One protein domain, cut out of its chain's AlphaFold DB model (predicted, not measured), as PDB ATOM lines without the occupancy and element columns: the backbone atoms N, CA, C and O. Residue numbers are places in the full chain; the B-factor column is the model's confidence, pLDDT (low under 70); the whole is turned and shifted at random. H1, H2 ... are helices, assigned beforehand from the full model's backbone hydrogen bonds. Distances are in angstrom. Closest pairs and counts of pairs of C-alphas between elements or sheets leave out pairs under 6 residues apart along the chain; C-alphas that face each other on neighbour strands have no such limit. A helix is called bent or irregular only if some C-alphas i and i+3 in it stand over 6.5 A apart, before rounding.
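What this domain is: This is residues 4 to 210 of the 397 residues of the protein "Phage_Mu_F domain-containing protein" of Ruminococcus sp. AM33-14 (UniProt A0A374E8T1). A long rod of helices: the hairpin of H1 and H2 runs along most of its length, and a second hairpin, H4 with the bent H5, packs along it. H5a packs on H1 near one end, H5b reaches on toward the other end along H2, and the short H3 packs on H2 and H5b. The printed part has 207 residues with five named helices, H1 to H5 in chain order, and no named strand; the class is all helix. The whole is loose, with a radius of gyration of the C-alphas of 23.3 A and spans of 81 by 26 by 22 A.

Where its parts are: H1, residues 4 to 42, begins at C-alpha 4 (9.978, 76.397, 91.614) and is 56.9 A long. H2, residues 53 to 103, is 74.1 A. H3 is residues 114 to 122, 12.0 A. H4, residues 128 to 155, is 39.4 A, with a kink of 25 degrees near residue 136. H5, residues 160 to 207, was assigned as one helix by its hydrogen bonds but is bent: C-alphas 170 and 173 are 6.8 A apart. Its arms are H5a, residues 160 to 170, 15.1 A, and H5b, residues 173 to 207, 50.8 A, ending at C-alpha 207 (3.451, 68.538, 71.508).

How they stand to each other: H1, H2, H4, H5a and H5b form a bundle, helices side by side. H1 and H2 are a hairpin and touch, closest at the C-alphas of Ala 4 and Asp 100, 5.3 A, at a shallow tilt of 8 degrees, opposite ways. H2 touches H5b with residues 78 to 98 alone, closest at the C-alphas of Gly 93 and Gln 194, 4.5 A. H1 and H4 are apart. Every O i to N i+4 pair is within hydrogen-bond range in H1, H2, H3, H5a and H5b, and 23 of 24 in H4.

The domain as a whole: The C-alphas farthest apart, Gln 51 and Gly 105, are 81.6 A apart. The printed part has no cut, and no link is long. Mean pLDDT of the printed part is 81.6; 38 residues are under 70, among them 41 to 58 and 122 to 132.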
ATOM      1  N   ALA A   4       9.421  77.572  92.286       91.31
ATOM      2  CA  ALA A   4       9.978  76.397  91.614       91.31
ATOM      3  C   ALA A   4      11.125  76.775  90.667       91.31
ATOM      4  O   ALA A   4      12.205  76.191  90.701       91.31
ATOM      5  N   GLN A   5      10.924  77.832  89.881       93.12
ATOM      6  CA  GLN A   5      11.936  78.398  88.996       93.12
ATOM      7  C   GLN A   5      13.175  78.835  89.783       93.12
ATOM      8  O   GLN A   5      14.289  78.529  89.372       93.12
ATOM      9  N   LYS A   6      13.007  79.488  90.942       93.94
ATOM     10  CA  LYS A   6      14.137  79.861  91.811       93.94
ATOM     11  C   LYS A   6      14.890  78.643  92.346       93.94
ATOM     12  O   LYS A   6      16.114  78.678  92.376       93.94
ATOM     13  N   GLU A   7      14.192  77.580  92.739       94.50
ATOM     14  CA  GLU A   7      14.819  76.337  93.213       94.50
ATOM     15  C   GLU A   7      15.643  75.663  92.108       94.50
ATOM     16  O   GLU A   7      16.792  75.288  92.340       94.50
ATOM     17  N   VAL A   8      15.107  75.597  90.886       93.88
ATOM     18  CA  VAL A   8      15.828  75.074  89.716       93.88
ATOM     19  C   VAL A   8      17.067  75.915  89.411       93.88
ATOM     20  O   VAL A   8      18.145  75.362  89.199       93.88
ATOM     21  N   GLN A   9      16.947  77.248  89.417       93.94
ATOM     22  CA  GLN A   9      18.100  78.125  89.196       93.94
ATOM     23  C   GLN A   9      19.141  77.991  90.311       93.94
ATOM     24  O   GLN A   9      20.335  77.954  90.027       93.94
ATOM     25  N   GLN A  10      18.718  77.852  91.569       94.94
ATOM     26  CA  GLN A  10      19.638  77.647  92.684       94.94
ATOM     27  C   GLN A  10      20.411  76.330  92.545       94.94
ATOM     28  O   GLN A  10      21.629  76.327  92.705       94.94
ATOM     29  N   ALA A  11      19.739  75.237  92.169       93.69
ATOM     30  CA  ALA A  11      20.400  73.958  91.921       93.69
ATOM     31  C   ALA A  11      21.468  74.070  90.816       93.69
ATOM     32  O   ALA A  11      22.564  73.533  90.948       93.69
ATOM     33  N   GLN A  12      21.183  74.823  89.752       92.88
ATOM     34  CA  GLN A  12      22.124  75.052  88.650       92.88
ATOM     35  C   GLN A  12      23.329  75.899  89.077       92.88
ATOM     36  O   GLN A  12      24.465  75.581  88.723       92.88
ATOM     37  N   LEU A  13      23.107  76.932  89.896       94.06
ATOM     38  CA  LEU A  13      24.183  77.732  90.487       94.06
ATOM     39  C   LEU A  13      25.067  76.900  91.428       94.06
ATOM     40  O   LEU A  13      26.287  77.082  91.455       94.06
ATOM     41  N   ASP A  14      24.474  75.977  92.182       94.94
ATOM     42  CA  ASP A  14      25.215  75.089  93.075       94.94
ATOM     43  C   ASP A  14      26.078  74.089  92.293       94.94
ATOM     44  O   ASP A  14      27.235  73.871  92.667       94.94
ATOM     45  N   GLU A  15      25.574  73.537  91.182       92.44
ATOM     46  CA  GLU A  15      26.363  72.702  90.264       92.44
ATOM     47  C   GLU A  15      27.481  73.495  89.575       92.44
ATOM     48  O   GLU A  15      28.626  73.039  89.547       92.44
ATOM     49  N   GLU A  16      27.214  74.725  89.118       94.25
ATOM     50  CA  GLU A  16      28.260  75.612  88.587       94.25
ATOM     51  C   GLU A  16      29.365  75.837  89.637       94.25
ATOM     52  O   GLU A  16      30.565  75.743  89.366       94.25
ATOM     53  N   LYS A  17      28.982  76.082  90.893       95.50
ATOM     54  CA  LYS A  17      29.941  76.274  91.984       95.50
ATOM     55  C   LYS A  17      30.740  75.004  92.294       95.50
ATOM     56  O   LYS A  17      31.864  75.107  92.795       95.50
ATOM     57  N   LYS A  18      30.180  73.813  92.070       94.69
ATOM     58  CA  LYS A  18      30.904  72.540  92.213       94.69
ATOM     59  C   LYS A  18      31.905  72.359  91.076       94.69
ATOM     60  O   LYS A  18      33.073  72.121  91.372       94.69
ATOM     61  N   VAL A  19      31.501  72.552  89.817       93.12
ATOM     62  CA  VAL A  19      32.413  72.380  88.671       93.12
ATOM     63  C   VAL A  19      33.568  73.381  88.710       93.12
ATOM     64  O   VAL A  19      34.707  73.006  88.458       93.12
ATOM     65  N   ILE A  20      33.322  74.629  89.127       93.62
ATOM     66  CA  ILE A  20      34.391  75.628  89.291       93.62
ATOM     67  C   ILE A  20      35.411  75.176  90.339       93.62
ATOM     68  O   ILE A  20      36.610  75.283  90.099       93.62
ATOM     69  N   ARG A  21      34.956  74.624  91.471       93.50
ATOM     70  CA  ARG A  21      35.851  74.077  92.504       93.50
ATOM     71  C   ARG A  21      36.630  72.858  92.011       93.50
ATOM     72  O   ARG A  21      37.800  72.718  92.343       93.50
ATOM     73  N   LEU A  22      36.013  71.991  91.210       91.69
ATOM     74  CA  LEU A  22      36.713  70.856  90.599       91.69
ATOM     75  C   LEU A  22      37.796  71.331  89.626       91.69
ATOM     76  O   LEU A  22      38.928  70.858  89.701       91.69
ATOM     77  N   LEU A  23      37.481  72.309  88.772       89.62
ATOM     78  CA  LEU A  23      38.460  72.931  87.882       89.62
ATOM     79  C   LEU A  23      39.600  73.576  88.677       89.62
ATOM     80  O   LEU A  23      40.757  73.394  88.317       89.62
ATOM     81  N   GLU A  24      39.305  74.273  89.775       90.12
ATOM     82  CA  GLU A  24      40.325  74.851  90.657       90.12
ATOM     83  C   GLU A  24      41.297  73.779  91.160       90.12
ATOM     84  O   GLU A  24      42.503  73.898  90.958       90.12
ATOM     85  N   VAL A  25      40.771  72.684  91.719       90.12
ATOM     86  CA  VAL A  25      41.578  71.566  92.232       90.12
ATOM     87  C   VAL A  25      42.420  70.922  91.130       90.12
ATOM     88  O   VAL A  25      43.600  70.646  91.347       90.12
ATOM     89  N   VAL A  26      41.845  70.692  89.948       88.75
ATOM     90  CA  VAL A  26      42.544  70.088  88.802       88.75
ATOM     91  C   VAL A  26      43.703  70.976  88.335       88.75
ATOM     92  O   VAL A  26      44.820  70.489  88.152       88.75
ATOM     93  N   TYR A  27      43.473  72.283  88.204       88.94
ATOM     94  CA  TYR A  27      44.504  73.234  87.787       88.94
ATOM     95  C   TYR A  27      45.584  73.440  88.857       88.94
ATOM     96  O   TYR A  27      46.769  73.503  88.524       88.94
ATOM     97  N   GLU A  28      45.210  73.519  90.137       87.50
ATOM     98  CA  GLU A  28      46.168  73.613  91.243       87.50
ATOM     99  C   GLU A  28      47.036  72.364  91.358       87.50
ATOM    100  O   GLU A  28      48.242  72.475  91.586       87.50
ATOM    101  N   ARG A  29      46.441  71.179  91.185       88.94
ATOM    102  CA  ARG A  29      47.173  69.914  91.183       88.94
ATOM    103  C   ARG A  29      48.147  69.853  90.019       88.94
ATOM    104  O   ARG A  29      49.327  69.649  90.258       88.94
ATOM    105  N   ALA A  30      47.699  70.121  88.794       87.56
ATOM    106  CA  ALA A  30      48.579  70.118  87.627       87.56
ATOM    107  C   ALA A  30      49.745  71.106  87.785       87.56
ATOM    108  O   ALA A  30      50.879  70.799  87.422       87.56
ATOM    109  N   LYS A  31      49.490  72.277  88.383       84.88
ATOM    110  CA  LYS A  31      50.540  73.238  88.717       84.88
ATOM    111  C   LYS A  31      51.535  72.664  89.736       84.88
ATOM    112  O   LYS A  31      52.735  72.736  89.488       84.88
ATOM    113  N   LYS A  32      51.057  72.099  90.849       86.00
ATOM    114  CA  LYS A  32      51.912  71.481  91.881       86.00
ATOM    115  C   LYS A  32      52.710  70.306  91.330       86.00
ATOM    116  O   LYS A  32      53.891  70.205  91.624       86.00
ATOM    117  N   ASP A  33      52.095  69.471  90.502       87.50
ATOM    118  CA  ASP A  33      52.743  68.323  89.871       87.50
ATOM    119  C   ASP A  33      53.847  68.803  88.917       87.50
ATOM    120  O   ASP A  33      54.953  68.266  88.940       87.50
ATOM    121  N   CYS A  34      53.609  69.877  88.149       81.69
ATOM    122  CA  CYS A  34      54.658  70.519  87.353       81.69
ATOM    123  C   CYS A  34      55.791  71.048  88.246       81.69
ATOM    124  O   CYS A  34      56.952  70.759  87.979       81.69
ATOM    125  N   GLU A  35      55.477  71.797  89.308       78.06
ATOM    126  CA  GLU A  35      56.470  72.353  90.241       78.06
ATOM    127  C   GLU A  35      57.297  71.254  90.925       78.06
ATOM    128  O   GLU A  35      58.524  71.338  90.956       78.06
ATOM    129  N   GLN A  36      56.651  70.195  91.414       83.25
ATOM    130  CA  GLN A  36      57.308  69.048  92.032       83.25
ATOM    131  C   GLN A  36      58.183  68.314  91.021       83.25
ATOM    132  O   GLN A  36      59.332  68.004  91.329       83.25
ATOM    133  N   LYS A  37      57.687  68.068  89.804       81.88
ATOM    134  CA  LYS A  37      58.471  67.393  88.767       81.88
ATOM    135  C   LYS A  37      59.704  68.199  88.388       81.88
ATOM    136  O   LYS A  37      60.794  67.646  88.268       81.88
ATOM    137  N   ILE A  38      59.540  69.510  88.271       73.38
ATOM    138  CA  ILE A  38      60.628  70.457  88.060       73.38
ATOM    139  C   ILE A  38      61.641  70.378  89.216       73.38
ATOM    140  O   ILE A  38      62.839  70.294  88.955       73.38
ATOM    141  N   MET A  39      61.185  70.342  90.473       73.38
ATOM    142  CA  MET A  39      62.055  70.208  91.649       73.38
ATOM    143  C   MET A  39      62.816  68.877  91.673       73.38
ATOM    144  O   MET A  39      64.030  68.879  91.853       73.38
ATOM    145  N   GLU A  40      62.136  67.751  91.458       76.94
ATOM    146  CA  GLU A  40      62.740  66.412  91.424       76.94
ATOM    147  C   GLU A  40      63.822  66.297  90.351       76.94
ATOM    148  O   GLU A  40      64.882  65.726  90.595       76.94
ATOM    149  N   LEU A  41      63.559  66.845  89.163       69.31
ATOM    150  CA  LEU A  41      64.532  66.867  88.078       69.31
ATOM    151  C   LEU A  41      65.695  67.822  88.392       69.31
ATOM    152  O   LEU A  41      66.843  67.501  88.118       69.31
ATOM    153  N   SER A  42      65.431  68.959  89.039       65.38
ATOM    154  CA  SER A  42      66.477  69.908  89.453       65.38
ATOM    155  C   SER A  42      67.386  69.374  90.576       65.38
ATOM    156  O   SER A  42      68.563  69.710  90.648       65.38
ATOM    157  N   ALA A  43      66.867  68.503  91.445       68.12
ATOM    158  CA  ALA A  43      67.589  67.966  92.601       68.12
ATOM    159  C   ALA A  43      68.462  66.737  92.281       68.12
ATOM    160  O   ALA A  43      69.111  66.195  93.176       68.12
ATOM    161  N   ARG A  44      68.464  66.267  91.030       64.75
ATOM    162  CA  ARG A  44      69.269  65.118  90.605       64.75
ATOM    163  C   ARG A  44      70.756  65.470  90.541       64.75
ATOM    164  O   ARG A  44      71.200  66.174  89.640       64.75
ATOM    165  N   THR A  45      71.519  64.944  91.498       57.69
ATOM    166  CA  THR A  45      72.976  65.126  91.620       57.69
ATOM    167  C   THR A  45      73.789  64.094  90.832       57.69
ATOM    168  O   THR A  45      74.952  64.328  90.517       57.69
ATOM    169  N   ASP A  46      73.169  62.984  90.417       59.00
ATOM    170  CA  ASP A  46      73.738  61.954  89.528       59.00
ATOM    171  C   ASP A  46      74.122  62.495  88.137       59.00
ATOM    172  O   ASP A  46      74.817  61.833  87.366       59.00
ATOM    173  N   LEU A  47      73.697  63.721  87.837       54.69
ATOM    174  CA  LEU A  47      73.853  64.407  86.561       54.69
ATOM    175  C   LEU A  47      74.735  65.668  86.652       54.69
ATOM    176  O   LEU A  47      74.922  66.351  85.644       54.69
ATOM    177  N   GLU A  48      75.339  65.957  87.814       50.91
ATOM    178  CA  GLU A  48      76.262  67.094  88.014       50.91
ATOM    179  C   GLU A  48      77.509  67.030  87.106       50.91
ATOM    180  O   GLU A  48      78.145  68.048  86.849       50.91
ATOM    181  N   ASN A  49      77.813  65.851  86.549       52.91
ATOM    182  CA  ASN A  49      78.940  65.583  85.649       52.91
ATOM    183  C   ASN A  49      78.523  65.307  84.188       52.91
ATOM    184  O   ASN A  49      79.205  64.568  83.475       52.91
ATOM    185  N   LEU A  50      77.418  65.889  83.706       57.16
ATOM    186  CA  LEU A  50      77.016  65.839  82.291       57.16
ATOM    187  C   LEU A  50      78.030  66.580  81.387       57.16
ATOM    188  O   LEU A  50      77.789  67.702  80.941       57.16
ATOM    189  N   GLN A  51      79.177  65.949  81.110       54.69
ATOM    190  CA  GLN A  51      80.288  66.518  80.332       54.69
ATOM    191  C   GLN A  51      79.973  66.698  78.835       54.69
ATOM    192  O   GLN A  51      80.696  67.416  78.147       54.69
ATOM    193  N   SER A  52      78.915  66.069  78.307       61.00
ATOM    194  CA  SER A  52      78.567  66.114  76.881       61.00
ATOM    195  C   SER A  52      77.256  66.868  76.631       61.00
ATOM    196  O   SER A  52      76.235  66.619  77.274       61.00
ATOM    197  N   ILE A  53      77.277  67.758  75.634       59.66
ATOM    198  CA  ILE A  53      76.117  68.528  75.148       59.66
ATOM    199  C   ILE A  53      74.954  67.603  74.731       59.66
ATOM    200  O   ILE A  53      73.788  67.977  74.840       59.66
ATOM    201  N   ILE A  54      75.252  66.379  74.275       60.25
ATOM    202  CA  ILE A  54      74.248  65.404  73.819       60.25
ATOM    203  C   ILE A  54      73.405  64.902  74.994       60.25
ATOM    204  O   ILE A  54      72.179  64.957  74.924       60.25
ATOM    205  N   TYR A  55      74.033  64.499  76.100       66.19
ATOM    206  CA  TYR A  55      73.294  64.015  77.270       66.19
ATOM    207  C   TYR A  55      72.476  65.125  77.944       66.19
ATOM    208  O   TYR A  55      71.370  64.885  78.424       66.19
ATOM    209  N   GLN A  56      72.985  66.360  77.931       64.06
ATOM    210  CA  GLN A  56      72.234  67.533  78.382       64.06
ATOM    211  C   GLN A  56      70.942  67.720  77.572       64.06
ATOM    212  O   GLN A  56      69.884  67.988  78.139       64.06
ATOM    213  N   LYS A  57      71.006  67.519  76.252       67.75
ATOM    214  CA  LYS A  57      69.853  67.625  75.350       67.75
ATOM    215  C   LYS A  57      68.836  66.491  75.528       67.75
ATOM    216  O   LYS A  57      67.636  66.744  75.501       67.75
ATOM    217  N   GLU A  58      69.280  65.251  75.719       68.88
ATOM    218  CA  GLU A  58      68.369  64.123  75.984       68.88
ATOM    219  C   GLU A  58      67.619  64.305  77.308       68.88
ATOM    220  O   GLU A  58      66.410  64.099  77.385       68.88
ATOM    221  N   TYR A  59      68.313  64.789  78.338       70.88
ATOM    222  CA  TYR A  59      67.707  65.083  79.632       70.88
ATOM    223  C   TYR A  59      66.677  66.226  79.569       70.88
ATOM    224  O   TYR A  59      65.604  66.137  80.170       70.88
ATOM    225  N   GLN A  60      66.959  67.272  78.782       68.50
ATOM    226  CA  GLN A  60      66.005  68.348  78.478       68.50
ATOM    227  C   GLN A  60      64.714  67.822  77.867       68.50
ATOM    228  O   GLN A  60      63.627  68.268  78.235       68.50
ATOM    229  N   GLN A  61      64.844  66.873  76.943       73.38
ATOM    230  CA  GLN A  61      63.697  66.282  76.281       73.38
ATOM    231  C   GLN A  61      62.844  65.484  77.272       73.38
ATOM    232  O   GLN A  61      61.637  65.686  77.315       73.38
ATOM    233  N   ILE A  62      63.462  64.693  78.154       76.81
ATOM    234  CA  ILE A  62      62.741  63.937  79.194       76.81
ATOM    235  C   ILE A  62      61.949  64.869  80.125       76.81
ATOM    236  O   ILE A  62      60.808  64.567  80.473       76.81
ATOM    237  N   MET A  63      62.526  66.007  80.523       73.75
ATOM    238  CA  MET A  63      61.828  67.004  81.344       73.75
ATOM    239  C   MET A  63      60.605  67.572  80.620       73.75
ATOM    240  O   MET A  63      59.531  67.676  81.213       73.75
ATOM    241  N   VAL A  64      60.758  67.924  79.342       75.38
ATOM    242  CA  VAL A  64      59.648  68.404  78.510       75.38
ATOM    243  C   VAL A  64      58.572  67.341  78.397       75.38
ATOM    244  O   VAL A  64      57.419  67.644  78.676       75.38
ATOM    245  N   ASP A  65      58.937  66.104  78.075       82.31
ATOM    246  CA  ASP A  65      57.991  65.005  77.895       82.31
ATOM    247  C   ASP A  65      57.189  64.741  79.183       82.31
ATOM    248  O   ASP A  65      55.973  64.551  79.142       82.31
ATOM    249  N   GLN A  66      57.839  64.811  80.349       83.31
ATOM    250  CA  GLN A  66      57.176  64.636  81.643       83.31
ATOM    251  C   GLN A  66      56.217  65.784  81.982       83.31
ATOM    252  O   GLN A  66      55.108  65.531  82.449       83.31
ATOM    253  N   ILE A  67      56.602  67.039  81.729       81.56
ATOM    254  CA  ILE A  67      55.709  68.184  81.955       81.56
ATOM    255  C   ILE A  67      54.558  68.173  80.937       81.56
ATOM    256  O   ILE A  67      53.414  68.454  81.287       81.56
ATOM    257  N   GLU A  68      54.827  67.813  79.683       84.19
ATOM    258  CA  GLU A  68      53.801  67.673  78.651       84.19
ATOM    259  C   GLU A  68      52.792  66.575  78.980       84.19
ATOM    260  O   GLU A  68      51.607  66.772  78.706       84.19
ATOM    261  N   SER A  69      53.224  65.481  79.617       88.00
ATOM    262  CA  SER A  69      52.328  64.447  80.147       88.00
ATOM    263  C   SER A  69      51.398  65.005  81.227       88.00
ATOM    264  O   SER A  69      50.195  64.787  81.159       88.00
ATOM    265  N   ILE A  70      51.912  65.797  82.177       88.06
ATOM    266  CA  ILE A  70      51.077  66.433  83.217       88.06
ATOM    267  C   ILE A  70      50.059  67.395  82.587       88.06
ATOM    268  O   ILE A  70      48.897  67.448  82.987       88.06
ATOM    269  N   LEU A  71      50.479  68.160  81.576       86.38
ATOM    270  CA  LEU A  71      49.587  69.059  80.842       86.38
ATOM    271  C   LEU A  71      48.555  68.312  79.986       86.38
ATOM    272  O   LEU A  71      47.465  68.836  79.760       86.38
ATOM    273  N   TYR A  72      48.887  67.115  79.505       86.12
ATOM    274  CA  TYR A  72      47.939  66.223  78.847       86.12
ATOM    275  C   TYR A  72      46.896  65.700  79.841       86.12
ATOM    276  O   TYR A  72      45.704  65.799  79.573       86.12
ATOM    277  N   ASP A  73      47.309  65.262  81.030       87.19
ATOM    278  CA  ASP A  73      46.372  64.815  82.067       87.19
ATOM    279  C   ASP A  73      45.459  65.958  82.542       87.19
ATOM    280  O   ASP A  73      44.257  65.768  82.737       87.19
ATOM    281  N   LEU A  74      46.002  67.178  82.661       87.00
ATOM    282  CA  LEU A  74      45.223  68.397  82.903       87.00
ATOM    283  C   LEU A  74      44.168  68.608  81.812       87.00
ATOM    284  O   LEU A  74      43.016  68.901  82.130       87.00
ATOM    285  N   HIS A  75      44.566  68.477  80.544       82.50
ATOM    286  CA  HIS A  75      43.685  68.612  79.389       82.50
ATOM    287  C   HIS A  75      42.535  67.601  79.457       82.50
ATOM    288  O   HIS A  75      41.372  67.998  79.486       82.50
ATOM    289  N   GLU A  76      42.835  66.313  79.577       80.56
ATOM    290  CA  GLU A  76      41.812  65.265  79.650       80.56
ATOM    291  C   GLU A  76      40.894  65.433  80.872       80.56
ATOM    292  O   GLU A  76      39.666  65.323  80.769       80.56
ATOM    293  N   GLY A  77      41.471  65.787  82.024       80.25
ATOM    294  CA  GLY A  77      40.733  66.032  83.260       80.25
ATOM    295  C   GLY A  77      39.747  67.198  83.152       80.25
ATOM    296  O   GLY A  77      38.589  67.061  83.563       80.25
ATOM    297  N   GLN A  78      40.156  68.334  82.567       82.50
ATOM    298  CA  GLN A  78      39.244  69.471  82.371       82.50
ATOM    299  C   GLN A  78      38.131  69.146  81.368       82.50
ATOM    300  O   GLN A  78      36.992  69.556  81.590       82.50
ATOM    301  N   PHE A  79      38.428  68.398  80.298       82.44
ATOM    302  CA  PHE A  79      37.422  68.036  79.298       82.44
ATOM    303  C   PHE A  79      36.353  67.137  79.888       82.44
ATOM    304  O   PHE A  79      35.172  67.409  79.697       82.44
ATOM    305  N   THR A  80      36.769  66.124  80.646       82.44
ATOM    306  CA  THR A  80      35.853  65.212  81.338       82.44
ATOM    307  C   THR A  80      34.977  65.983  82.327       82.44
ATOM    308  O   THR A  80      33.755  65.944  82.234       82.44
ATOM    309  N   THR A  81      35.596  66.794  83.192       86.75
ATOM    310  CA  THR A  81      34.892  67.598  84.207       86.75
ATOM    311  C   THR A  81      33.849  68.535  83.591       86.75
ATOM    312  O   THR A  81      32.732  68.653  84.096       86.75
ATOM    313  N   ILE A  82      34.203  69.218  82.498       87.25
ATOM    314  CA  ILE A  82      33.283  70.125  81.806       87.25
ATOM    315  C   ILE A  82      32.193  69.325  81.091       87.25
ATOM    316  O   ILE A  82      31.029  69.685  81.211       87.25
ATOM    317  N   ALA A  83      32.528  68.244  80.382       85.06
ATOM    318  CA  ALA A  83      31.550  67.434  79.658       85.06
ATOM    319  C   ALA A  83      30.469  66.857  80.586       85.06
ATOM    320  O   ALA A  83      29.282  66.991  80.282       85.06
ATOM    321  N   ASP A  84      30.870  66.302  81.733       86.56
ATOM    322  CA  ASP A  84      29.949  65.773  82.743       86.56
ATOM    323  C   ASP A  84      29.023  66.874  83.276       86.56
ATOM    324  O   ASP A  84      27.804  66.699  83.360       86.56
ATOM    325  N   TYR A  85      29.587  68.050  83.572       91.25
ATOM    326  CA  TYR A  85      28.811  69.211  84.000       91.25
ATOM    327  C   TYR A  85      27.800  69.653  82.936       91.25
ATOM    328  O   TYR A  85      26.636  69.862  83.263       91.25
ATOM    329  N   LEU A  86      28.202  69.744  81.664       90.06
ATOM    330  CA  LEU A  86      27.309  70.134  80.570       90.06
ATOM    331  C   LEU A  86      26.158  69.135  80.386       90.06
ATOM    332  O   LEU A  86      25.008  69.544  80.214       90.06
ATOM    333  N   GLN A  87      26.436  67.833  80.476       88.88
ATOM    334  CA  GLN A  87      25.394  66.806  80.437       88.88
ATOM    335  C   GLN A  87      24.417  66.963  81.610       88.88
ATOM    336  O   GLN A  87      23.198  66.922  81.414       88.88
ATOM    337  N   GLN A  88      24.932  67.201  82.818       90.06
ATOM    338  CA  GLN A  88      24.096  67.417  83.995       90.06
ATOM    339  C   GLN A  88      23.277  68.712  83.893       90.06
ATOM    340  O   GLN A  88      22.103  68.716  84.262       90.06
ATOM    341  N   SER A  89      23.845  69.792  83.346       93.31
ATOM    342  CA  SER A  89      23.134  71.049  83.089       93.31
ATOM    343  C   SER A  89      21.940  70.841  82.163       93.31
ATOM    344  O   SER A  89      20.871  71.394  82.442       93.31
ATOM    345  N   TYR A  90      22.083  70.007  81.124       94.19
ATOM    346  CA  TYR A  90      20.972  69.643  80.240       94.19
ATOM    347  C   TYR A  90      19.877  68.914  81.023       94.19
ATOM    348  O   TYR A  90      18.720  69.330  81.021       94.19
ATOM    349  N   ILE A  91      20.242  67.838  81.729       92.50
ATOM    350  CA  ILE A  91      19.292  67.011  82.487       92.50
ATOM    351  C   ILE A  91      18.533  67.868  83.505       92.50
ATOM    352  O   ILE A  91      17.303  67.837  83.545       92.50
ATOM    353  N   ASN A  92      19.249  68.682  84.280       93.69
ATOM    354  CA  ASN A  92      18.665  69.570  85.278       93.69
ATOM    355  C   ASN A  92      17.780  70.655  84.646       93.69
ATOM    356  O   ASN A  92      16.741  70.987  85.210       93.69
ATOM    357  N   GLY A  93      18.163  71.211  83.491       94.69
ATOM    358  CA  GLY A  93      17.358  72.202  82.771       94.69
ATOM    359  C   GLY A  93      16.043  71.608  82.269       94.69
ATOM    360  O   GLY A  93      14.972  72.161  82.520       94.69
ATOM    361  N   TYR A  94      16.118  70.431  81.645       96.00
ATOM    362  CA  TYR A  94      14.959  69.707  81.128       96.00
ATOM    363  C   TYR A  94      14.007  69.264  82.250       96.00
ATOM    364  O   TYR A  94      12.805  69.523  82.195       96.00
ATOM    365  N   ILE A  95      14.536  68.622  83.299       94.31
ATOM    366  CA  ILE A  95      13.740  68.168  84.449       94.31
ATOM    367  C   ILE A  95      13.179  69.362  85.219       94.31
ATOM    368  O   ILE A  95      12.007  69.349  85.586       94.31
ATOM    369  N   GLY A  96      13.985  70.403  85.439       95.00
ATOM    370  CA  GLY A  96      13.569  71.606  86.154       95.00
ATOM    371  C   GLY A  96      12.405  72.327  85.476       95.00
ATOM    372  O   GLY A  96      11.501  72.813  86.153       95.00
ATOM    373  N   MET A  97      12.373  72.326  84.142       95.38
ATOM    374  CA  MET A  97      11.240  72.833  83.369       95.38
ATOM    375  C   MET A  97       9.954  72.049  83.674       95.38
ATOM    376  O   MET A  97       8.936  72.645  84.024       95.38
ATOM    377  N   TYR A  98       9.997  70.714  83.623       95.56
ATOM    378  CA  TYR A  98       8.832  69.879  83.948       95.56
ATOM    379  C   TYR A  98       8.420  69.960  85.419       95.56
ATOM    380  O   TYR A  98       7.227  69.939  85.713       95.56
ATOM    381  N   TYR A  99       9.382  70.100  86.331       95.06
ATOM    382  CA  TYR A  99       9.122  70.336  87.748       95.06
ATOM    383  C   TYR A  99       8.300  71.616  87.965       95.06
ATOM    384  O   TYR A  99       7.290  71.596  88.668       95.06
ATOM    385  N   ASP A 100       8.675  72.709  87.300       94.88
ATOM    386  CA  ASP A 100       7.916  73.962  87.340       94.88
ATOM    387  C   ASP A 100       6.520  73.826  86.710       94.88
ATOM    388  O   ASP A 100       5.533  74.312  87.267       94.88
ATOM    389  N   LEU A 101       6.405  73.113  85.583       92.62
ATOM    390  CA  LEU A 101       5.110  72.836  84.958       92.62
ATOM    391  C   LEU A 101       4.179  72.042  85.880       92.62
ATOM    392  O   LEU A 101       3.002  72.386  85.989       92.62
ATOM    393  N   HIS A 102       4.694  71.027  86.581       91.62
ATOM    394  CA  HIS A 102       3.912  70.233  87.538       91.62
ATOM    395  C   HIS A 102       3.342  71.103  88.647       91.62
ATOM    396  O   HIS A 102       2.147  71.030  88.934       91.62
ATOM    397  N   LEU A 103       4.177  71.963  89.235       88.88
ATOM    398  CA  LEU A 103       3.748  72.883  90.288       88.88
ATOM    399  C   LEU A 103       2.805  73.977  89.773       88.88
ATOM    400  O   LEU A 103       2.000  74.499  90.540       88.88
ATOM    401  N   SER A 104       2.852  74.271  88.474       84.50
ATOM    402  CA  SER A 104       1.921  75.173  87.787       84.50
ATOM    403  C   SER A 104       0.616  74.490  87.342       84.50
ATOM    404  O   SER A 104      -0.197  75.105  86.652       84.50
ATOM    405  N   GLY A 105       0.397  73.224  87.722       85.94
ATOM    406  CA  GLY A 105      -0.830  72.475  87.428       85.94
ATOM    407  C   GLY A 105      -0.823  71.710  86.100       85.94
ATOM    408  O   GLY A 105      -1.878  71.258  85.661       85.94
ATOM    409  N   ILE A 106       0.340  71.541  85.461       88.62
ATOM    410  CA  ILE A 106       0.519  70.773  84.217       88.62
ATOM    411  C   ILE A 106       1.327  69.500  84.516       88.62
ATOM    412  O   ILE A 106       2.556  69.511  84.407       88.62
ATOM    413  N   PRO A 107       0.680  68.379  84.886       89.19
ATOM    414  CA  PRO A 107       1.362  67.155  85.307       89.19
ATOM    415  C   PRO A 107       1.839  66.322  84.103       89.19
ATOM    416  O   PRO A 107       1.383  65.203  83.876       89.19
ATOM    417  N   LEU A 108       2.742  66.874  83.290       85.56
ATOM    418  CA  LEU A 108       3.321  66.182  82.134       85.56
ATOM    419  C   LEU A 108       4.703  65.630  82.449       85.56
ATOM    420  O   LEU A 108       5.567  66.349  82.932       85.56
ATOM    421  N   VAL A 109       4.951  64.375  82.096       83.38
ATOM    422  CA  VAL A 109       6.297  63.797  82.120       83.38
ATOM    423  C   VAL A 109       6.621  63.328  80.716       83.38
ATOM    424  O   VAL A 109       5.943  62.458  80.170       83.38
ATOM    425  N   VAL A 110       7.651  63.920  80.117       88.94
ATOM    426  CA  VAL A 110       8.157  63.510  78.805       88.94
ATOM    427  C   VAL A 110       9.592  63.037  78.991       88.94
ATOM    428  O   VAL A 110      10.385  63.775  79.572       88.94
ATOM    429  N   PRO A 111       9.952  61.827  78.534       89.12
ATOM    430  CA  PRO A 111      11.314  61.332  78.671       89.12
ATOM    431  C   PRO A 111      12.290  62.199  77.870       89.12
ATOM    432  O   PRO A 111      11.947  62.705  76.801       89.12
ATOM    433  N   ILE A 112      13.510  62.345  78.387       88.88
ATOM    434  CA  ILE A 112      14.592  63.040  77.687       88.88
ATOM    435  C   ILE A 112      14.948  62.260  76.420       88.88
ATOM    436  O   ILE A 112      15.231  61.060  76.482       88.88
ATOM    437  N   ASN A 113      14.983  62.949  75.281       87.75
ATOM    438  CA  ASN A 113      15.550  62.393  74.062       87.75
ATOM    439  C   ASN A 113      17.080  62.505  74.111       87.75
ATOM    440  O   ASN A 113      17.626  63.608  74.130       87.75
ATOM    441  N   GLN A 114      17.770  61.364  74.104       86.75
ATOM    442  CA  GLN A 114      19.233  61.321  74.151       86.75
ATOM    443  C   GLN A 114      19.882  62.013  72.948       86.75
ATOM    444  O   GLN A 114      20.927  62.642  73.105       86.75
ATOM    445  N   ASP A 115      19.239  61.999  71.779       86.88
ATOM    446  CA  ASP A 115      19.751  62.698  70.598       86.88
ATOM    447  C   ASP A 115      19.782  64.216  70.814       86.88
ATOM    448  O   ASP A 115      20.698  64.887  70.338       86.88
ATOM    449  N   GLN A 116      18.827  64.766  71.577       86.88
ATOM    450  CA  GLN A 116      18.825  66.186  71.942       86.88
ATOM    451  C   GLN A 116      19.952  66.512  72.924       86.88
ATOM    452  O   GLN A 116      20.636  67.512  72.741       86.88
ATOM    453  N   VAL A 117      20.227  65.631  73.895       86.31
ATOM    454  CA  VAL A 117      21.372  65.789  74.812       86.31
ATOM    455  C   VAL A 117      22.678  65.832  74.020       86.31
ATOM    456  O   VAL A 117      23.485  66.747  74.178       86.31
ATOM    457  N   VAL A 118      22.879  64.858  73.126       83.19
ATOM    458  CA  VAL A 118      24.085  64.774  72.295       83.19
ATOM    459  C   VAL A 118      24.206  66.007  71.400       83.19
ATOM    460  O   VAL A 118      25.291  66.583  71.310       83.19
ATOM    461  N   LYS A 119      23.108  66.449  70.781       84.12
ATOM    462  CA  LYS A 119      23.071  67.645  69.932       84.12
ATOM    463  C   LYS A 119      23.402  68.918  70.711       84.12
ATOM    464  O   LYS A 119      24.256  69.683  70.263       84.12
ATOM    465  N   ALA A 120      22.803  69.112  71.882       83.06
ATOM    466  CA  ALA A 120      23.024  70.289  72.713       83.06
ATOM    467  C   ALA A 120      24.464  70.357  73.236       83.06
ATOM    468  O   ALA A 120      25.052  71.438  73.274       83.06
ATOM    469  N   VAL A 121      25.054  69.215  73.605       79.56
ATOM    470  CA  VAL A 121      26.428  69.148  74.129       79.56
ATOM    471  C   VAL A 121      27.478  69.237  73.013       79.56
ATOM    472  O   VAL A 121      28.514  69.867  73.212       79.56
ATOM    473  N   ARG A 122      27.246  68.614  71.848       69.69
ATOM    474  CA  ARG A 122      28.278  68.451  70.803       69.69
ATOM    475  C   ARG A 122      28.098  69.330  69.561       69.69
ATOM    476  O   ARG A 122      29.105  69.691  68.953       69.69
ATOM    477  N   THR A 123      26.867  69.658  69.168       57.91
ATOM    478  CA  THR A 123      26.549  70.129  67.803       57.91
ATOM    479  C   THR A 123      26.040  71.575  67.740       57.91
ATOM    480  O   THR A 123      26.447  72.311  66.845       57.91
ATOM    481  N   ASP A 124      25.186  72.011  68.673       57.81
ATOM    482  CA  ASP A 124      24.496  73.322  68.604       57.81
ATOM    483  C   ASP A 124      25.236  74.478  69.289       57.81
ATOM    484  O   ASP A 124      24.883  75.657  69.191       57.81
ATOM    485  N   SER A 125      26.331  74.164  69.950       53.88
ATOM    486  CA  SER A 125      27.282  75.128  70.471       53.88
ATOM    487  C   SER A 125      27.946  75.879  69.314       53.88
ATOM    488  O   SER A 125      29.002  75.494  68.815       53.88
ATOM    489  N   LYS A 126      27.388  77.040  68.952       49.03
ATOM    490  CA  LYS A 126      28.068  78.058  68.119       49.03
ATOM    491  C   LYS A 126      29.434  78.476  68.687       49.03
ATOM    492  O   LYS A 126      30.211  79.136  68.004       49.03
ATOM    493  N   LEU A 127      29.716  78.080  69.931       49.88
ATOM    494  CA  LEU A 127      30.998  78.206  70.596       49.88
ATOM    495  C   LEU A 127      31.791  76.887  70.707       49.88
ATOM    496  O   LEU A 127      32.980  77.017  70.932       49.88
ATOM    497  N   SER A 128      31.275  75.652  70.521       47.28
ATOM    498  CA  SER A 128      32.044  74.413  70.846       47.28
ATOM    499  C   SER A 128      33.262  74.216  69.978       47.28
ATOM    500  O   SER A 128      34.315  73.857  70.497       47.28
ATOM    501  N   SER A 129      33.149  74.478  68.677       49.69
ATOM    502  CA  SER A 129      34.299  74.381  67.787       49.69
ATOM    503  C   SER A 129      35.350  75.428  68.144       49.69
ATOM    504  O   SER A 129      36.529  75.173  67.966       49.69
ATOM    505  N   GLY A 130      34.960  76.568  68.722       57.94
ATOM    506  CA  GLY A 130      35.883  77.557  69.273       57.94
ATOM    507  C   GLY A 130      36.359  77.234  70.689       57.94
ATOM    508  O   GLY A 130      37.450  77.630  71.051       57.94
ATOM    509  N   LEU A 131      35.578  76.516  71.492       56.00
ATOM    510  CA  LEU A 131      35.713  76.378  72.943       56.00
ATOM    511  C   LEU A 131      36.481  75.123  73.339       56.00
ATOM    512  O   LEU A 131      37.412  75.232  74.129       56.00
ATOM    513  N   TYR A 132      36.180  73.974  72.724       62.34
ATOM    514  CA  TYR A 132      37.048  72.796  72.812       62.34
ATOM    515  C   TYR A 132      38.410  73.109  72.187       62.34
ATOM    516  O   TYR A 132      39.447  72.839  72.788       62.34
ATOM    517  N   THR A 133      38.408  73.811  71.050       70.56
ATOM    518  CA  THR A 133      39.639  74.346  70.457       70.56
ATOM    519  C   THR A 133      40.322  75.333  71.394       70.56
ATOM    520  O   THR A 133      41.530  75.250  71.539       70.56
ATOM    521  N   LYS A 134      39.600  76.215  72.106       72.44
ATOM    522  CA  LYS A 134      40.236  77.186  73.011       72.44
ATOM    523  C   LYS A 134      40.882  76.536  74.227       72.44
ATOM    524  O   LYS A 134      41.985  76.920  74.603       72.44
ATOM    525  N   LEU A 135      40.200  75.562  74.826       74.75
ATOM    526  CA  LEU A 135      40.741  74.770  75.928       74.75
ATOM    527  C   LEU A 135      42.002  74.014  75.485       74.75
ATOM    528  O   LEU A 135      42.994  74.011  76.215       74.75
ATOM    529  N   GLY A 136      41.993  73.452  74.271       76.62
ATOM    530  CA  GLY A 136      43.177  72.862  73.642       76.62
ATOM    531  C   GLY A 136      44.286  73.888  73.384       76.62
ATOM    532  O   GLY A 136      45.423  73.680  73.791       76.62
ATOM    533  N   GLU A 137      43.957  75.045  72.802       81.12
ATOM    534  CA  GLU A 137      44.895  76.138  72.510       81.12
ATOM    535  C   GLU A 137      45.606  76.660  73.760       81.12
ATOM    536  O   GLU A 137      46.782  77.023  73.682       81.12
ATOM    537  N   ASP A 138      44.902  76.742  74.892       82.56
ATOM    538  CA  ASP A 138      45.464  77.192  76.163       82.56
ATOM    539  C   ASP A 138      46.470  76.167  76.711       82.56
ATOM    540  O   ASP A 138      47.557  76.550  77.154       82.56
ATOM    541  N   VAL A 139      46.168  74.868  76.609       80.38
ATOM    542  CA  VAL A 139      47.116  73.797  76.960       80.38
ATOM    543  C   VAL A 139      48.296  73.770  75.991       80.38
ATOM    544  O   VAL A 139      49.448  73.687  76.416       80.38
ATOM    545  N   ASP A 140      48.060  73.926  74.692       83.25
ATOM    546  CA  ASP A 140      49.132  74.009  73.703       83.25
ATOM    547  C   ASP A 140      50.001  75.250  73.912       83.25
ATOM    548  O   ASP A 140      51.215  75.215  73.704       83.25
ATOM    549  N   TYR A 141      49.411  76.359  74.359       85.81
ATOM    550  CA  TYR A 141      50.156  77.544  74.758       85.81
ATOM    551  C   TYR A 141      51.035  77.268  75.981       85.81
ATOM    552  O   TYR A 141      52.185  77.716  76.002       85.81
ATOM    553  N   LEU A 142      50.543  76.508  76.966       82.19
ATOM    554  CA  LEU A 142      51.350  76.052  78.101       82.19
ATOM    555  C   LEU A 142      52.544  75.215  77.618       82.19
ATOM    556  O   LEU A 142      53.684  75.557  77.940       82.19
ATOM    557  N   LYS A 143      52.312  74.215  76.756       82.81
ATOM    558  CA  LYS A 143      53.372  73.377  76.159       82.81
ATOM    559  C   LYS A 143      54.404  74.214  75.395       82.81
ATOM    560  O   LYS A 143      55.608  74.094  75.625       82.81
ATOM    561  N   ARG A 144      53.955  75.132  74.528       84.00
ATOM    562  CA  ARG A 144      54.842  76.051  73.787       84.00
ATOM    563  C   ARG A 144      55.652  76.954  74.714       84.00
ATOM    564  O   ARG A 144      56.824  77.196  74.438       84.00
ATOM    565  N   SER A 145      55.051  77.443  75.797       81.69
ATOM    566  CA  SER A 145      55.735  78.305  76.767       81.69
ATOM    567  C   SER A 145      56.881  77.565  77.459       81.69
ATOM    568  O   SER A 145      57.976  78.115  77.563       81.69
ATOM    569  N   ILE A 146      56.670  76.299  77.835       77.69
ATOM    570  CA  ILE A 146      57.711  75.436  78.414       77.69
ATOM    571  C   ILE A 146      58.842  75.198  77.411       77.69
ATOM    572  O   ILE A 146      60.006  75.437  77.730       77.69
ATOM    573  N   ARG A 147      58.513  74.813  76.169       77.62
ATOM    574  CA  ARG A 147      59.511  74.611  75.100       77.62
ATOM    575  C   ARG A 147      60.337  75.873  74.833       77.62
ATOM    576  O   ARG A 147      61.538  75.790  74.572       77.62
ATOM    577  N   ALA A 148      59.709  77.045  74.904       80.69
ATOM    578  CA  ALA A 148      60.375  78.322  74.690       80.69
ATOM    579  C   ALA A 148      61.320  78.698  75.844       80.69
ATOM    580  O   ALA A 148      62.420  79.180  75.580       80.69
ATOM    581  N   GLU A 149      60.926  78.470  77.102       76.88
ATOM    582  CA  GLU A 149      61.820  78.661  78.256       76.88
ATOM    583  C   GLU A 149      63.013  77.708  78.211       76.88
ATOM    584  O   GLU A 149      64.148  78.132  78.428       76.88
ATOM    585  N   LEU A 150      62.779  76.450  77.834       70.06
ATOM    586  CA  LEU A 150      63.849  75.478  77.641       70.06
ATOM    587  C   LEU A 150      64.843  75.949  76.569       70.06
ATOM    588  O   LEU A 150      66.048  75.991  76.801       70.06
ATOM    589  N   SER A 151      64.328  76.373  75.411       73.19
ATOM    590  CA  SER A 151      65.146  76.874  74.298       73.19
ATOM    591  C   SER A 151      65.981  78.094  74.701       73.19
ATOM    592  O   SER A 151      67.154  78.192  74.342       73.19
ATOM    593  N   ARG A 152      65.401  79.017  75.481       76.44
ATOM    594  CA  ARG A 152      66.119  80.179  76.025       76.44
ATOM    595  C   ARG A 152      67.223  79.772  76.990       76.44
ATOM    596  O   ARG A 152      68.317  80.322  76.920       76.44
ATOM    597  N   GLY A 153      66.937  78.832  77.880       70.31
ATOM    598  CA  GLY A 153      67.897  78.368  78.864       70.31
ATOM    599  C   GLY A 153      69.101  77.658  78.241       70.31
ATOM    600  O   GLY A 153      70.228  77.925  78.657       70.31
ATOM    601  N   ILE A 154      68.877  76.874  77.176       65.31
ATOM    602  CA  ILE A 154      69.936  76.297  76.326       65.31
ATOM    603  C   ILE A 154      70.816  77.403  75.744       65.31
ATOM    604  O   ILE A 154      72.035  77.381  75.892       65.31
ATOM    605  N   ALA A 155      70.195  78.379  75.077       70.69
ATOM    606  CA  ALA A 155      70.917  79.432  74.372       70.69
ATOM    607  C   ALA A 155      71.725  80.338  75.314       70.69
ATOM    608  O   ALA A 155      72.758  80.871  74.918       70.69
ATOM    609  N   SER A 156      71.265  80.521  76.553       73.50
ATOM    610  CA  SER A 156      71.911  81.401  77.525       73.50
ATOM    611  C   SER A 156      72.900  80.687  78.453       73.50
ATOM    612  O   SER A 156      73.379  81.320  79.391       73.50
ATOM    613  N   GLY A 157      73.129  79.378  78.281       65.69
ATOM    614  CA  GLY A 157      73.959  78.582  79.193       65.69
ATOM    615  C   GLY A 157      73.439  78.551  80.635       65.69
ATOM    616  O   GLY A 157      74.236  78.443  81.564       65.69
ATOM    617  N   SER A 158      72.122  78.704  80.835       69.81
ATOM    618  CA  SER A 158      71.526  78.665  82.176       69.81
ATOM    619  C   SER A 158      71.740  77.292  82.805       69.81
ATOM    620  O   SER A 158      71.643  76.268  82.126       69.81
ATOM    621  N   THR A 159      71.958  77.256  84.119       65.94
ATOM    622  CA  THR A 159      71.969  75.984  84.845       65.94
ATOM    623  C   THR A 159      70.574  75.355  84.858       65.94
ATOM    624  O   THR A 159      69.548  76.028  84.707       65.94
ATOM    625  N   TRP A 160      70.516  74.042  85.070       62.84
ATOM    626  CA  TRP A 160      69.263  73.285  85.151       62.84
ATOM    627  C   TRP A 160      68.302  73.846  86.191       62.84
ATOM    628  O   TRP A 160      67.123  74.051  85.904       62.84
ATOM    629  N   ASN A 161      68.837  74.186  87.360       66.00
ATOM    630  CA  ASN A 161      68.079  74.747  88.475       66.00
ATOM    631  C   ASN A 161      67.504  76.122  88.127       66.00
ATOM    632  O   ASN A 161      66.369  76.436  88.486       66.00
ATOM    633  N   GLU A 162      68.237  76.933  87.365       70.12
ATOM    634  CA  GLU A 162      67.735  78.222  86.894       70.12
ATOM    635  C   GLU A 162      66.618  78.073  85.862       70.12
ATOM    636  O   GLU A 162      65.626  78.799  85.944       70.12
ATOM    637  N   MET A 163      66.756  77.152  84.904       67.62
ATOM    638  CA  MET A 163      65.715  76.888  83.904       67.62
ATOM    639  C   MET A 163      64.439  76.362  84.562       67.62
ATOM    640  O   MET A 163      63.357  76.891  84.315       67.62
ATOM    641  N   ALA A 164      64.582  75.394  85.466       66.69
ATOM    642  CA  ALA A 164      63.519  74.841  86.294       66.69
ATOM    643  C   ALA A 164      62.737  75.935  87.046       66.69
ATOM    644  O   ALA A 164      61.517  76.057  86.909       66.69
ATOM    645  N   VAL A 165      63.440  76.804  87.782       71.56
ATOM    646  CA  VAL A 165      62.821  77.908  88.535       71.56
ATOM    647  C   VAL A 165      62.130  78.918  87.613       71.56
ATOM    648  O   VAL A 165      61.065  79.434  87.964       71.56
ATOM    649  N   ARG A 166      62.699  79.216  86.436       75.44
ATOM    650  CA  ARG A 166      62.079  80.125  85.455       75.44
ATOM    651  C   ARG A 166      60.804  79.537  84.863       75.44
ATOM    652  O   ARG A 166      59.814  80.259  84.786       75.44
ATOM    653  N   ILE A 167      60.798  78.247  84.525       70.12
ATOM    654  CA  ILE A 167      59.608  77.536  84.043       70.12
ATOM    655  C   ILE A 167      58.510  77.591  85.114       70.12
ATOM    656  O   ILE A 167      57.427  78.111  84.847       70.12
ATOM    657  N   ALA A 168      58.810  77.188  86.353       70.62
ATOM    658  CA  ALA A 168      57.842  77.205  87.452       70.62
ATOM    659  C   ALA A 168      57.264  78.611  87.718       70.62
ATOM    660  O   ALA A 168      56.048  78.796  87.805       70.62
ATOM    661  N   LYS A 169      58.115  79.646  87.778       72.56
ATOM    662  CA  LYS A 169      57.662  81.036  87.978       72.56
ATOM    663  C   LYS A 169      56.870  81.572  86.784       72.56
ATOM    664  O   LYS A 169      55.859  82.248  86.982       72.56
ATOM    665  N   GLY A 170      57.312  81.261  85.565       73.62
ATOM    666  CA  GLY A 170      56.691  81.683  84.310       73.62
ATOM    667  C   GLY A 170      55.328  81.039  84.055       73.62
ATOM    668  O   GLY A 170      54.504  81.625  83.356       73.62
ATOM    669  N   MET A 171      55.044  79.887  84.670       72.50
ATOM    670  CA  MET A 171      53.787  79.146  84.501       72.50
ATOM    671  C   MET A 171      52.595  79.740  85.265       72.50
ATOM    672  O   MET A 171      51.452  79.507  84.877       72.50
ATOM    673  N   ASN A 172      52.811  80.583  86.281       74.88
ATOM    674  CA  ASN A 172      51.718  81.143  87.091       74.88
ATOM    675  C   ASN A 172      50.664  81.917  86.282       74.88
ATOM    676  O   ASN A 172      49.460  81.741  86.482       74.88
ATOM    677  N   SER A 173      51.101  82.791  85.372       79.38
ATOM    678  CA  SER A 173      50.187  83.601  84.557       79.38
ATOM    679  C   SER A 173      49.457  82.767  83.488       79.38
ATOM    680  O   SER A 173      48.224  82.843  83.431       79.38
ATOM    681  N   PRO A 174      50.148  81.915  82.702       83.00
ATOM    682  CA  PRO A 174      49.513  80.983  81.774       83.00
ATOM    683  C   PRO A 174      48.478  80.049  82.418       83.00
ATOM    684  O   PRO A 174      47.368  79.955  81.899       83.00
ATOM    685  N   PHE A 175      48.776  79.433  83.571       83.56
ATOM    686  CA  PHE A 175      47.815  78.572  84.283       83.56
ATOM    687  C   PHE A 175      46.579  79.347  84.723       83.56
ATOM    688  O   PHE A 175      45.455  78.918  84.475       83.56
ATOM    689  N   ARG A 176      46.768  80.528  85.326       86.31
ATOM    690  CA  ARG A 176      45.649  81.379  85.748       86.31
ATOM    691  C   ARG A 176      44.776  81.790  84.563       86.31
ATOM    692  O   ARG A 176      43.557  81.866  84.695       86.31
ATOM    693  N   LYS A 177      45.382  82.072  83.407       87.62
ATOM    694  CA  LYS A 177      44.656  82.411  82.179       87.62
ATOM    695  C   LYS A 177      43.835  81.222  81.671       87.62
ATOM    696  O   LYS A 177      42.643  81.404  81.436       87.62
ATOM    697  N   ALA A 178      44.450  80.047  81.552       86.94
ATOM    698  CA  ALA A 178      43.788  78.817  81.119       86.94
ATOM    699  C   ALA A 178      42.624  78.444  82.058       86.94
ATOM    700  O   ALA A 178      41.498  78.259  81.606       86.94
ATOM    701  N   TYR A 179      42.842  78.508  83.374       89.62
ATOM    702  CA  TYR A 179      41.803  78.292  84.384       89.62
ATOM    703  C   TYR A 179      40.619  79.262  84.241       89.62
ATOM    704  O   TYR A 179      39.460  78.850  84.185       89.62
ATOM    705  N   ASN A 180      40.886  80.566  84.111       90.25
ATOM    706  CA  ASN A 180      39.828  81.563  83.917       90.25
ATOM    707  C   ASN A 180      39.048  81.346  82.612       90.25
ATOM    708  O   ASN A 180      37.851  81.645  82.547       90.25
ATOM    709  N   ASN A 181      39.717  80.859  81.567       87.81
ATOM    710  CA  ASN A 181      39.065  80.491  80.320       87.81
ATOM    711  C   ASN A 181      38.173  79.262  80.526       87.81
ATOM    712  O   ASN A 181      37.004  79.340  80.162       87.81
ATOM    713  N   ALA A 182      38.650  78.214  81.203       88.44
ATOM    714  CA  ALA A 182      37.850  77.037  81.548       88.44
ATOM    715  C   ALA A 182      36.587  77.384  82.354       88.44
ATOM    716  O   ALA A 182      35.499  76.910  82.033       88.44
ATOM    717  N   ILE A 183      36.680  78.303  83.320       91.69
ATOM    718  CA  ILE A 183      35.500  78.807  84.041       91.69
ATOM    719  C   ILE A 183      34.532  79.533  83.099       91.69
ATOM    720  O   ILE A 183      33.322  79.321  83.166       91.69
ATOM    721  N   ARG A 184      35.037  80.422  82.230       88.56
ATOM    722  CA  ARG A 184      34.195  81.167  81.277       88.56
ATOM    723  C   ARG A 184      33.448  80.219  80.344       88.56
ATOM    724  O   ARG A 184      32.277  80.453  80.042       88.56
ATOM    725  N   VAL A 185      34.146  79.179  79.907       86.00
ATOM    726  CA  VAL A 185      33.626  78.095  79.086       86.00
ATOM    727  C   VAL A 185      32.492  77.376  79.811       86.00
ATOM    728  O   VAL A 185      31.372  77.384  79.306       86.00
ATOM    729  N   ALA A 186      32.755  76.843  81.009       89.88
ATOM    730  CA  ALA A 186      31.761  76.117  81.793       89.88
ATOM    731  C   ALA A 186      30.502  76.967  82.019       89.88
ATOM    732  O   ALA A 186      29.400  76.526  81.722       89.88
ATOM    733  N   ARG A 187      30.666  78.230  82.427       91.12
ATOM    734  CA  ARG A 187      29.547  79.163  82.635       91.12
ATOM    735  C   ARG A 187      28.720  79.411  81.382       91.12
ATOM    736  O   ARG A 187      27.498  79.391  81.434       91.12
ATOM    737  N   THR A 188      29.383  79.697  80.264       90.75
ATOM    738  CA  THR A 188      28.687  80.084  79.031       90.75
ATOM    739  C   THR A 188      27.936  78.900  78.434       90.75
ATOM    740  O   THR A 188      26.763  79.030  78.086       90.75
ATOM    741  N   GLU A 189      28.581  77.735  78.366       88.75
ATOM    742  CA  GLU A 189      27.967  76.544  77.784       88.75
ATOM    743  C   GLU A 189      26.963  75.890  78.725       88.75
ATOM    744  O   GLU A 189      25.893  75.505  78.265       88.75
ATOM    745  N   GLY A 190      27.237  75.835  80.031       91.94
ATOM    746  CA  GLY A 190      26.275  75.336  81.017       91.94
ATOM    747  C   GLY A 190      24.978  76.140  80.977       91.94
ATOM    748  O   GLY A 190      23.891  75.567  80.897       91.94
ATOM    749  N   HIS A 191      25.090  77.471  80.905       93.94
ATOM    750  CA  HIS A 191      23.944  78.365  80.771       93.94
ATOM    751  C   HIS A 191      23.162  78.168  79.466       93.94
ATOM    752  O   HIS A 191      21.931  78.096  79.486       93.94
ATOM    753  N   ARG A 192      23.855  78.086  78.321       92.88
ATOM    754  CA  ARG A 192      23.209  77.813  77.029       92.88
ATOM    755  C   ARG A 192      22.461  76.486  77.080       92.88
ATOM    756  O   ARG A 192      21.277  76.452  76.767       92.88
ATOM    757  N   ILE A 193      23.143  75.419  77.492       93.06
ATOM    758  CA  ILE A 193      22.606  74.058  77.508       93.06
ATOM    759  C   ILE A 193      21.412  73.946  78.451       93.06
ATOM    760  O   ILE A 193      20.424  73.310  78.102       93.06
ATOM    761  N   GLN A 194      21.459  74.596  79.614       94.94
ATOM    762  CA  GLN A 194      20.322  74.651  80.528       94.94
ATOM    763  C   GLN A 194      19.077  75.252  79.853       94.94
ATOM    764  O   GLN A 194      17.986  74.690  79.960       94.94
ATOM    765  N   ASN A 195      19.224  76.397  79.179       96.50
ATOM    766  CA  ASN A 195      18.103  77.067  78.518       96.50
ATOM    767  C   ASN A 195      17.641  76.321  77.257       96.50
ATOM    768  O   ASN A 195      16.446  76.295  76.973       96.50
ATOM    769  N   GLU A 196      18.558  75.683  76.528       95.62
ATOM    770  CA  GLU A 196      18.241  74.822  75.384       95.62
ATOM    771  C   GLU A 196      17.441  73.596  75.821       95.62
ATOM    772  O   GLU A 196      16.397  73.310  75.248       95.62
ATOM    773  N   ALA A 197      17.851  72.946  76.910       95.81
ATOM    774  CA  ALA A 197      17.138  71.814  77.485       95.81
ATOM    775  C   ALA A 197      15.731  72.195  77.970       95.81
ATOM    776  O   ALA A 197      14.772  71.446  77.774       95.81
ATOM    777  N   ALA A 198      15.587  73.378  78.578       97.12
ATOM    778  CA  ALA A 198      14.281  73.910  78.948       97.12
ATOM    779  C   ALA A 198      13.408  74.166  77.707       97.12
ATOM    780  O   ALA A 198      12.241  73.775  77.699       97.12
ATOM    781  N   LEU A 199      13.964  74.752  76.642       97.44
ATOM    782  CA  LEU A 199      13.256  74.987  75.379       97.44
ATOM    783  C   LEU A 199      12.829  73.672  74.703       97.44
ATOM    784  O   LEU A 199      11.680  73.534  74.284       97.44
ATOM    785  N   ASP A 200      13.717  72.682  74.647       96.81
ATOM    786  CA  ASP A 200      13.428  71.347  74.115       96.81
ATOM    787  C   ASP A 200      12.282  70.677  74.877       96.81
ATOM    788  O   ASP A 200      11.344  70.139  74.275       96.81
ATOM    789  N   GLY A 201      12.309  70.768  76.206       96.56
ATOM    790  CA  GLY A 201      11.208  70.311  77.036       96.56
ATOM    791  C   GLY A 201       9.917  71.097  76.765       96.56
ATOM    792  O   GLY A 201       8.849  70.494  76.698       96.56
ATOM    793  N   GLN A 202       9.975  72.421  76.574       97.56
ATOM    794  CA  GLN A 202       8.793  73.233  76.249       97.56
ATOM    795  C   GLN A 202       8.159  72.780  74.925       97.56
ATOM    796  O   GLN A 202       6.939  72.611  74.854       97.56
ATOM    797  N   HIS A 203       8.965  72.489  73.896       96.94
ATOM    798  CA  HIS A 203       8.465  71.872  72.661       96.94
ATOM    799  C   HIS A 203       7.838  70.497  72.933       96.94
ATOM    800  O   HIS A 203       6.774  70.187  72.392       96.94
ATOM    801  N   GLY A 204       8.466  69.672  73.775       95.25
ATOM    802  CA  GLY A 204       7.931  68.376  74.201       95.25
ATOM    803  C   GLY A 204       6.571  68.493  74.895       95.25
ATOM    804  O   GLY A 204       5.631  67.784  74.540       95.25
ATOM    805  N   ALA A 205       6.435  69.424  75.839       93.62
ATOM    806  CA  ALA A 205       5.199  69.696  76.565       93.62
ATOM    807  C   ALA A 205       4.094  70.204  75.628       93.62
ATOM    808  O   ALA A 205       2.978  69.679  75.650       93.62
ATOM    809  N   LYS A 206       4.410  71.154  74.738       93.25
ATOM    810  CA  LYS A 206       3.458  71.692  73.756       93.25
ATOM    811  C   LYS A 206       2.955  70.615  72.790       93.25
ATOM    812  O   LYS A 206       1.754  70.514  72.554       93.25
ATOM    813  N   LYS A 207       3.835  69.719  72.317       93.12
ATOM    814  CA  LYS A 207       3.451  68.538  71.508       93.12
ATOM    815  C   LYS A 207       2.505  67.581  72.239       93.12
ATOM    816  O   LYS A 207       1.788  66.824  71.591       93.12
ATOM    817  N   LYS A 208       2.509  67.586  73.575       89.94
ATOM    818  CA  LYS A 208       1.602  66.797  74.424       89.94
ATOM    819  C   LYS A 208       0.345  67.563  74.851       89.94
ATOM    820  O   LYS A 208      -0.428  67.035  75.642       89.94
ATOM    821  N   GLY A 209       0.118  68.759  74.309       87.12
ATOM    822  CA  GLY A 209      -1.088  69.550  74.547       87.12
ATOM    823  C   GLY A 209      -0.985  70.550  75.698       87.12
ATOM    824  O   GLY A 209      -2.008  71.104  76.089       87.12
ATOM    825  N   ALA A 210       0.211  70.804  76.245       89.31
ATOM    826  CA  ALA A 210       0.387  71.897  77.199       89.31
ATOM    827  C   ALA A 210       0.167  73.251  76.513       89.31
ATOM    828  O   ALA A 210       0.843  73.563  75.529       89.31
TER     829      ALA A 210